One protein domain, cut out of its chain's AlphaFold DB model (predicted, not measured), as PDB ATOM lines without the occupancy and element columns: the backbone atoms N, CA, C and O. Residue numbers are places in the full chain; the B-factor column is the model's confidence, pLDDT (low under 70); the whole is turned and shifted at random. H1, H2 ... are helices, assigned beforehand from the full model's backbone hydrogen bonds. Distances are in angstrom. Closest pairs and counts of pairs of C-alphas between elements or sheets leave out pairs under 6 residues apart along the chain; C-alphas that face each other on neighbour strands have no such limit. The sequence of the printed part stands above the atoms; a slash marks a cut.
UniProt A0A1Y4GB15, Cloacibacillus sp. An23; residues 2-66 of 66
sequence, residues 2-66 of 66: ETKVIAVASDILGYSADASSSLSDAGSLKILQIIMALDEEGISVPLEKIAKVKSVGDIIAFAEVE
ATOM      1  N   GLU A   2      84.044 120.889 125.329       90.25
ATOM      2  CA  GLU A   2      84.005 119.590 124.634       90.25
ATOM      3  C   GLU A   2      85.056 118.581 125.129       90.25
ATOM      4  O   GLU A   2      84.709 117.476 125.526       90.25
ATOM      5  N   THR A   3      86.328 118.983 125.217       91.00
ATOM      6  CA  THR A   3      87.410 118.103 125.695       91.00
ATOM      7  C   THR A   3      87.184 117.589 127.120       91.00
ATOM      8  O   THR A   3      87.529 116.449 127.413       91.00
ATOM      9  N   LYS A   4      86.582 118.404 127.998       92.44
ATOM     10  CA  LYS A   4      86.246 117.995 129.370       92.44
ATOM     11  C   LYS A   4      85.093 116.997 129.377       92.44
ATOM     12  O   LYS A   4      85.196 115.964 130.022       92.44
ATOM     13  N   VAL A   5      84.047 117.263 128.593       93.69
ATOM     14  CA  VAL A   5      82.905 116.347 128.457       93.69
ATOM     15  C   VAL A   5      83.343 114.981 127.945       93.69
ATOM     16  O   VAL A   5      82.954 113.964 128.512       93.69
ATOM     17  N   ILE A   6      84.205 114.947 126.930       95.06
ATOM     18  CA  ILE A   6      84.749 113.695 126.393       95.06
ATOM     19  C   ILE A   6      85.617 112.973 127.432       95.06
ATOM     20  O   ILE A   6      85.524 111.752 127.547       95.06
ATOM     21  N   ALA A   7      86.430 113.704 128.202       95.25
ATOM     22  CA  ALA A   7      87.266 113.116 129.248       95.25
ATOM     23  C   ALA A   7      86.423 112.462 130.356       95.25
ATOM     24  O   ALA A   7      86.622 111.285 130.645       95.25
ATOM     25  N   VAL A   8      85.437 113.183 130.900       95.31
ATOM     26  CA  VAL A   8      84.523 112.668 131.937       95.31
ATOM     27  C   VAL A   8      83.699 111.493 131.413       95.31
ATOM     28  O   VAL A   8      83.587 110.461 132.074       95.31
ATOM     29  N   ALA A   9      83.155 111.607 130.198       94.06
ATOM     30  CA  ALA A   9      82.414 110.514 129.580       94.06
ATOM     31  C   ALA A   9      83.292 109.269 129.416       94.06
ATOM     32  O   ALA A   9      82.850 108.173 129.749       94.06
ATOM     33  N   SER A  10      84.537 109.420 128.958       94.94
ATOM     34  CA  SER A  10      85.463 108.294 128.779       94.94
ATOM     35  C   SER A  10      85.797 107.597 130.100       94.94
ATOM     36  O   SER A  10      85.822 106.366 130.151       94.94
ATOM     37  N   ASP A  11      85.999 108.367 131.173       94.88
ATOM     38  CA  ASP A  11      86.296 107.837 132.508       94.88
ATOM     39  C   ASP A  11      85.145 106.964 133.038       94.88
ATOM     40  O   ASP A  11      85.338 105.804 133.404       94.88
ATOM     41  N   ILE A  12      83.907 107.459 132.953       94.00
ATOM     42  CA  ILE A  12      82.719 106.747 133.460       94.00
ATOM     43  C   ILE A  12      82.295 105.590 132.550       94.00
ATOM     44  O   ILE A  12      81.795 104.548 132.999       94.00
ATOM     45  N   LEU A  13      82.478 105.741 131.241       91.44
ATOM     46  CA  LEU A  13      82.204 104.670 130.293       91.44
ATOM     47  C   LEU A  13      83.216 103.527 130.419       91.44
ATOM     48  O   LEU A  13      82.834 102.376 130.182       91.44
ATOM     49  N   GLY A  14      84.441 103.818 130.869       90.88
ATOM     50  CA  GLY A  14      85.535 102.858 131.014       90.88
ATOM     51  C   GLY A  14      86.232 102.533 129.690       90.88
ATOM     52  O   GLY A  14      86.917 101.516 129.586       90.88
ATOM     53  N   TYR A  15      86.030 103.359 128.663       90.88
ATOM     54  CA  TYR A  15      86.668 103.250 127.353       90.88
ATOM     55  C   TYR A  15      86.843 104.637 126.730       90.88
ATOM     56  O   TYR A  15      86.176 105.591 127.117       90.88
ATOM     57  N   SER A  16      87.731 104.748 125.740       91.75
ATOM     58  CA  SER A  16      87.934 106.003 125.010       91.75
ATOM     59  C   SER A  16      86.689 106.341 124.193       91.75
ATOM     60  O   SER A  16      86.414 105.671 123.198       91.75
ATOM     61  N   ALA A  17      85.957 107.373 124.603       92.19
ATOM     62  CA  ALA A  17      84.807 107.892 123.881       92.19
ATOM     63  C   ALA A  17      85.191 109.119 123.040       92.19
ATOM     64  O   ALA A  17      86.205 109.777 123.264       92.19
ATOM     65  N   ASP A  18      84.348 109.431 122.069       94.06
ATOM     66  CA  ASP A  18      84.380 110.638 121.252       94.06
ATOM     67  C   ASP A  18      82.963 111.221 121.142       94.06
ATOM     68  O   ASP A  18      81.999 110.627 121.626       94.06
ATOM     69  N   ALA A  19      82.803 112.375 120.490       91.75
ATOM     70  CA  ALA A  19      81.494 113.015 120.339       91.75
ATOM     71  C   ALA A  19      80.452 112.140 119.604       91.75
ATOM     72  O   ALA A  19      79.252 112.309 119.813       91.75
ATOM     73  N   SER A  20      80.882 111.191 118.769       92.69
ATOM     74  CA  SER A  20      79.990 110.281 118.037       92.69
ATOM     75  C   SER A  20      79.627 109.019 118.818       92.69
ATOM     76  O   SER A  20      78.755 108.255 118.400       92.69
ATOM     77  N   SER A  21      80.276 108.798 119.962       92.38
ATOM     78  CA  SER A  21      80.095 107.605 120.773       92.38
ATOM     79  C   SER A  21      78.675 107.537 121.319       92.38
ATOM     80  O   SER A  21      78.203 108.449 122.005       92.38
ATOM     81  N   SER A  22      77.997 106.432 121.003       90.62
ATOM     82  CA  SER A  22      76.635 106.175 121.460       90.62
ATOM     83  C   SER A  22      76.605 105.905 122.964       90.62
ATOM     84  O   SER A  22      77.426 105.162 123.498       90.62
ATOM     85  N   LEU A  23      75.608 106.481 123.626       89.44
ATOM     86  CA  LEU A  23      75.245 106.248 125.022       89.44
ATOM     87  C   LEU A  23      73.958 105.422 125.147       89.44
ATOM     88  O   LEU A  23      73.512 105.163 126.265       89.44
ATOM     89  N   SER A  24      73.369 104.975 124.028       81.38
ATOM     90  CA  SER A  24      72.153 104.148 124.022       81.38
ATOM     91  C   SER A  24      72.285 102.893 124.884       81.38
ATOM     92  O   SER A  24      71.337 102.505 125.563       81.38
ATOM     93  N   ASP A  25      73.480 102.304 124.893       80.25
ATOM     94  CA  ASP A  25      73.754 101.022 125.543       80.25
ATOM     95  C   ASP A  25      74.360 101.202 126.944       80.25
ATOM     96  O   ASP A  25      74.440 100.254 127.724       80.25
ATOM     97  N   ALA A  26      74.763 102.431 127.295       80.25
ATOM     98  CA  ALA A  26      75.365 102.764 128.585       80.25
ATOM     99  C   ALA A  26      74.347 102.697 129.743       80.25
ATOM    100  O   ALA A  26      74.733 102.551 130.904       80.25
ATOM    101  N   GLY A  27      73.050 102.766 129.424       82.88
ATOM    102  CA  GLY A  27      71.959 102.806 130.392       82.88
ATOM    103  C   GLY A  27      71.816 104.176 131.061       82.88
ATOM    104  O   GLY A  27      72.763 104.955 131.170       82.88
ATOM    105  N   SER A  28      70.610 104.474 131.547       86.06
ATOM    106  CA  SER A  28      70.281 105.763 132.174       86.06
ATOM    107  C   SER A  28      71.159 106.097 133.385       86.06
ATOM    108  O   SER A  28      71.432 107.269 133.629       86.06
ATOM    109  N   LEU A  29      71.645 105.082 134.110       90.44
ATOM    110  CA  LEU A  29      72.537 105.271 135.253       90.44
ATOM    111  C   LEU A  29      73.881 105.886 134.844       90.44
ATOM    112  O   LEU A  29      74.304 106.853 135.468       90.44
ATOM    113  N   LYS A  30      74.531 105.379 133.787       91.44
ATOM    114  CA  LYS A  30      75.814 105.938 133.332       91.44
ATOM    115  C   LYS A  30      75.657 107.360 132.809       91.44
ATOM    116  O   LYS A  30      76.501 108.200 133.091       91.44
ATOM    117  N   ILE A  31      74.563 107.646 132.101       92.44
ATOM    118  CA  ILE A  31      74.258 109.009 131.642       92.44
ATOM    119  C   ILE A  31      74.139 109.954 132.844       92.44
ATOM    120  O   ILE A  31      74.743 111.022 132.842       92.44
ATOM    121  N   LEU A  32      73.419 109.543 133.894       92.69
ATOM    122  CA  LEU A  32      73.290 110.338 135.114       92.69
ATOM    123  C   LEU A  32      74.647 110.554 135.803       92.69
ATOM    124  O   LEU A  32      74.940 111.672 136.211       92.69
ATOM    125  N   GLN A  33      75.485 109.519 135.888       94.12
ATOM    126  CA  GLN A  33      76.829 109.616 136.470       94.12
ATOM    127  C   GLN A  33      77.717 110.618 135.717       94.12
ATOM    128  O   GLN A  33      78.393 111.417 136.357       94.12
ATOM    129  N   ILE A  34      77.675 110.621 134.378       94.44
ATOM    130  CA  ILE A  34      78.388 111.611 133.549       94.44
ATOM    131  C   ILE A  34      77.929 113.020 133.880       94.44
ATOM    132  O   ILE A  34      78.755 113.901 134.085       94.44
ATOM    133  N   ILE A  35      76.622 113.233 133.971       93.25
ATOM    134  CA  ILE A  35      76.068 114.562 134.223       93.25
ATOM    135  C   ILE A  35      76.417 115.058 135.626       93.25
ATOM    136  O   ILE A  35      76.791 116.213 135.772       93.25
ATOM    137  N   MET A  36      76.365 114.192 136.639       93.75
ATOM    138  CA  MET A  36      76.777 114.556 137.997       93.75
ATOM    139  C   MET A  36      78.265 114.918 138.075       93.75
ATOM    140  O   MET A  36      78.616 115.908 138.702       93.75
ATOM    141  N   ALA A  37      79.136 114.154 137.412       95.12
ATOM    142  CA  ALA A  37      80.566 114.461 137.379       95.12
ATOM    143  C   ALA A  37      80.871 115.762 136.613       95.12
ATOM    144  O   ALA A  37      81.795 116.490 136.963       95.12
ATOM    145  N   LEU A  38      80.086 116.078 135.578       94.12
ATOM    146  CA  LEU A  38      80.176 117.357 134.874       94.12
ATOM    147  C   LEU A  38      79.750 118.538 135.748       94.12
ATOM    148  O   LEU A  38      80.410 119.577 135.715       94.12
ATOM    149  N   ASP A  39      78.700 118.364 136.547       93.25
ATOM    150  CA  ASP A  39      78.210 119.376 137.484       93.25
ATOM    151  C   ASP A  39      79.287 119.735 138.525       93.25
ATOM    152  O   ASP A  39      79.575 120.910 138.746       93.25
ATOM    153  N   GLU A  40      80.006 118.734 139.052       93.00
ATOM    154  CA  GLU A  40      81.173 118.933 139.932       93.00
ATOM    155  C   GLU A  40      82.322 119.716 139.261       93.00
ATOM    156  O   GLU A  40      83.133 120.351 139.940       93.00
ATOM    157  N   GLU A  41      82.386 119.710 137.928       91.31
ATOM    158  CA  GLU A  41      83.342 120.477 137.126       91.31
ATOM    159  C   GLU A  41      82.835 121.867 136.688       91.31
ATOM    160  O   GLU A  41      83.543 122.567 135.949       91.31
ATOM    161  N   GLY A  42      81.642 122.282 137.133       91.50
ATOM    162  CA  GLY A  42      81.001 123.544 136.743       91.50
ATOM    163  C   GLY A  42      80.377 123.509 135.344       91.50
ATOM    164  O   GLY A  42      80.270 124.541 134.679       91.50
ATOM    165  N   ILE A  43      80.036 122.317 134.849       93.94
ATOM    166  CA  ILE A  43      79.367 122.107 133.563       93.94
ATOM    167  C   ILE A  43      77.992 121.502 133.841       93.94
ATOM    168  O   ILE A  43      77.867 120.305 134.089       93.94
ATOM    169  N   SER A  44      76.947 122.315 133.748       92.81
ATOM    170  CA  SER A  44      75.584 121.851 134.000       92.81
ATOM    171  C   SER A  44      74.949 121.277 132.733       92.81
ATOM    172  O   SER A  44      75.186 121.761 131.625       92.81
ATOM    173  N   VAL A  45      74.111 120.249 132.877       91.56
ATOM    174  CA  VAL A  45      73.268 119.715 131.795       91.56
ATOM    175  C   VAL A  45      71.817 119.705 132.282       91.56
ATOM    176  O   VAL A  45      71.521 119.016 133.261       91.56
ATOM    177  N   PRO A  46      70.883 120.397 131.602       89.81
ATOM    178  CA  PRO A  46      69.497 120.472 132.057       89.81
ATOM    179  C   PRO A  46      68.831 119.094 132.179       89.81
ATOM    180  O   PRO A  46      68.843 118.295 131.232       89.81
ATOM    181  N   LEU A  47      68.206 118.830 133.332       83.12
ATOM    182  CA  LEU A  47      67.573 117.547 133.678       83.12
ATOM    183  C   LEU A  47      66.548 117.092 132.622       83.12
ATOM    184  O   LEU A  47      66.468 115.912 132.274       83.12
ATOM    185  N   GLU A  48      65.787 118.022 132.051       86.31
ATOM    186  CA  GLU A  48      64.788 117.755 131.013       86.31
ATOM    187  C   GLU A  48      65.393 117.312 129.670       86.31
ATOM    188  O   GLU A  48      64.693 116.725 128.834       86.31
ATOM    189  N   LYS A  49      66.687 117.570 129.443       87.81
ATOM    190  CA  LYS A  49      67.415 117.145 128.241       87.81
ATOM    191  C   LYS A  49      68.077 115.775 128.414       87.81
ATOM    192  O   LYS A  49      68.359 115.132 127.407       87.81
ATOM    193  N   ILE A  50      68.231 115.266 129.642       86.56
ATOM    194  CA  ILE A  50      68.897 113.976 129.930       86.56
ATOM    195  C   ILE A  50      68.240 112.814 129.192       86.56
ATOM    196  O   ILE A  50      68.919 112.004 128.571       86.56
ATOM    197  N   ALA A  51      66.907 112.764 129.182       85.69
ATOM    198  CA  ALA A  51      66.163 111.719 128.476       85.69
ATOM    199  C   ALA A  51      66.374 111.740 126.947       85.69
ATOM    200  O   ALA A  51      66.028 110.778 126.261       85.69
ATOM    201  N   LYS A  52      66.907 112.838 126.399       89.12
ATOM    202  CA  LYS A  52      67.207 113.004 124.971       89.12
ATOM    203  C   LYS A  52      68.663 112.686 124.633       89.12
ATOM    204  O   LYS A  52      68.979 112.632 123.449       89.12
ATOM    205  N   VAL A  53      69.521 112.467 125.631       91.75
ATOM    206  CA  VAL A  53      70.932 112.128 125.431       91.75
ATOM    207  C   VAL A  53      71.038 110.718 124.857       91.75
ATOM    208  O   VAL A  53      70.641 109.742 125.493       91.75
ATOM    209  N   LYS A  54      71.580 110.611 123.646       91.88
ATOM    210  CA  LYS A  54      71.856 109.339 122.965       91.88
ATOM    211  C   LYS A  54      73.331 109.162 122.640       91.88
ATOM    212  O   LYS A  54      73.739 108.053 122.320       91.88
ATOM    213  N   SER A  55      74.116 110.226 122.724       94.56
ATOM    214  CA  SER A  55      75.537 110.261 122.407       94.56
ATOM    215  C   SER A  55      76.270 111.265 123.291       94.56
ATOM    216  O   SER A  55      75.654 112.150 123.890       94.56
ATOM    217  N   VAL A  56      77.596 111.160 123.350       93.81
ATOM    218  CA  VAL A  56      78.436 112.165 124.027       93.81
ATOM    219  C   VAL A  56      78.270 113.544 123.374       93.81
ATOM    220  O   VAL A  56      78.249 114.557 124.071       93.81
ATOM    221  N   GLY A  57      78.069 113.594 122.055       94.31
ATOM    222  CA  GLY A  57      77.760 114.817 121.313       94.31
ATOM    223  C   GLY A  57      76.498 115.522 121.806       94.31
ATOM    224  O   GLY A  57      76.491 116.748 121.901       94.31
ATOM    225  N   ASP A  58      75.466 114.773 122.201       94.12
ATOM    226  CA  ASP A  58      74.253 115.360 122.783       94.12
ATOM    227  C   ASP A  58      74.552 116.034 124.125       94.12
ATOM    228  O   ASP A  58      74.044 117.119 124.394       94.12
ATOM    229  N   ILE A  59      75.417 115.435 124.949       93.88
ATOM    230  CA  ILE A  59      75.850 116.042 126.215       93.88
ATOM    231  C   ILE A  59      76.585 117.351 125.935       93.88
ATOM    232  O   ILE A  59      76.263 118.364 126.546       93.88
ATOM    233  N   ILE A  60      77.517 117.362 124.979       94.25
ATOM    234  CA  ILE A  60      78.250 118.576 124.585       94.25
ATOM    235  C   ILE A  60      77.283 119.664 124.101       94.25
ATOM    236  O   ILE A  60      77.451 120.829 124.454       94.25
ATOM    237  N   ALA A  61      76.271 119.292 123.316       93.88
ATOM    238  CA  ALA A  61      75.282 120.221 122.776       93.88
ATOM    239  C   ALA A  61      74.304 120.759 123.832       93.88
ATOM    240  O   ALA A  61      73.745 121.843 123.658       93.88
ATOM    241  N   PHE A  62      74.045 119.996 124.895       93.88
ATOM    242  CA  PHE A  62      73.114 120.372 125.960       93.88
ATOM    243  C   PHE A  62      73.781 121.012 127.169       93.88
ATOM    244  O   PHE A  62      73.071 121.636 127.954       93.88
ATOM    245  N   ALA A  63      75.089 120.829 127.319       92.50
ATOM    246  CA  ALA A  63      75.856 121.365 128.419       92.50
ATOM    247  C   ALA A  63      75.930 122.897 128.357       92.50
ATOM    248  O   ALA A  63      76.041 123.498 127.286       92.50
ATOM    249  N   GLU A  64      75.910 123.518 129.527       89.25
ATOM    250  CA  GLU A  64      75.980 124.957 129.750       89.25
ATOM    251  C   GLU A  64      77.082 125.212 130.795       89.25
ATOM    252  O   GLU A  64      77.272 124.418 131.718       89.25
ATOM    253  N   VAL A  65      77.887 126.262 130.600       80.69
ATOM    254  CA  VAL A  65      78.936 126.649 131.562       80.69
ATOM    255  C   VAL A  65      78.320 127.642 132.536       80.69
ATOM    256  O   VAL A  65      77.764 128.645 132.079       80.69
ATOM    257  N   GLU A  66      78.421 127.358 133.832       64.88
ATOM    258  CA  GLU A  66      78.028 128.296 134.893       64.88
ATOM    259  C   GLU A  66      79.055 129.418 135.112       64.88
ATOM    260  O   GLU A  66      80.279 129.173 134.966       64.88
TER     261      GLU A  66
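What this domain is: This is residues 2 to 66 of the 66 residues of a protein of Cloacibacillus sp. An23 (UniProt A0A1Y4GB15). H1 packs steeply tilted on H2 and H4, whose centres make a triangle with its own, while the tiny H3 lies on the side away from H1, by H2 and H4. A long loop, residues 14 to 26, links H1 to H2, and residues 43 to 44 pair antiparallel with 64 to 65. The 65 printed residues, all helix in class, hold H1 to H4 in that order and no named strand; the whole is compact, radius of gyration of the C-alphas 10.1 A, spanning 27 by 22 by 18 A.

How they stand to each other: H1, residues 2 to 13, touches H2, residues 27 to 40, closest at C-alphas Ala 9 and Ile 34, 5.8 A, at a steep tilt of 48 degrees, opposite ways. H1 touches H4, residues 56 to 62, closest at C-alphas Glu 2 and Ile 60, 5.8 A. H3, residues 47 to 50, is apart from H1. Every O i to N i+4 pair is within hydrogen-bond range in H1, H2 and H4; H3 is too short for one.

Where its parts are: H1 begins at C-alpha 2 (84.005, 119.590, 124.634) and is 16.1 A long; H2 is 20.9 A, H3 5.3 A; H4, 10.0 A, ends at C-alpha 62 (73.114, 120.372, 125.960).

The domain as a whole: The farthest C-alphas, Asp 25 and Glu 66, are 29.1 A apart. The printed part has no cut; only residue 66 is under pLDDT 70.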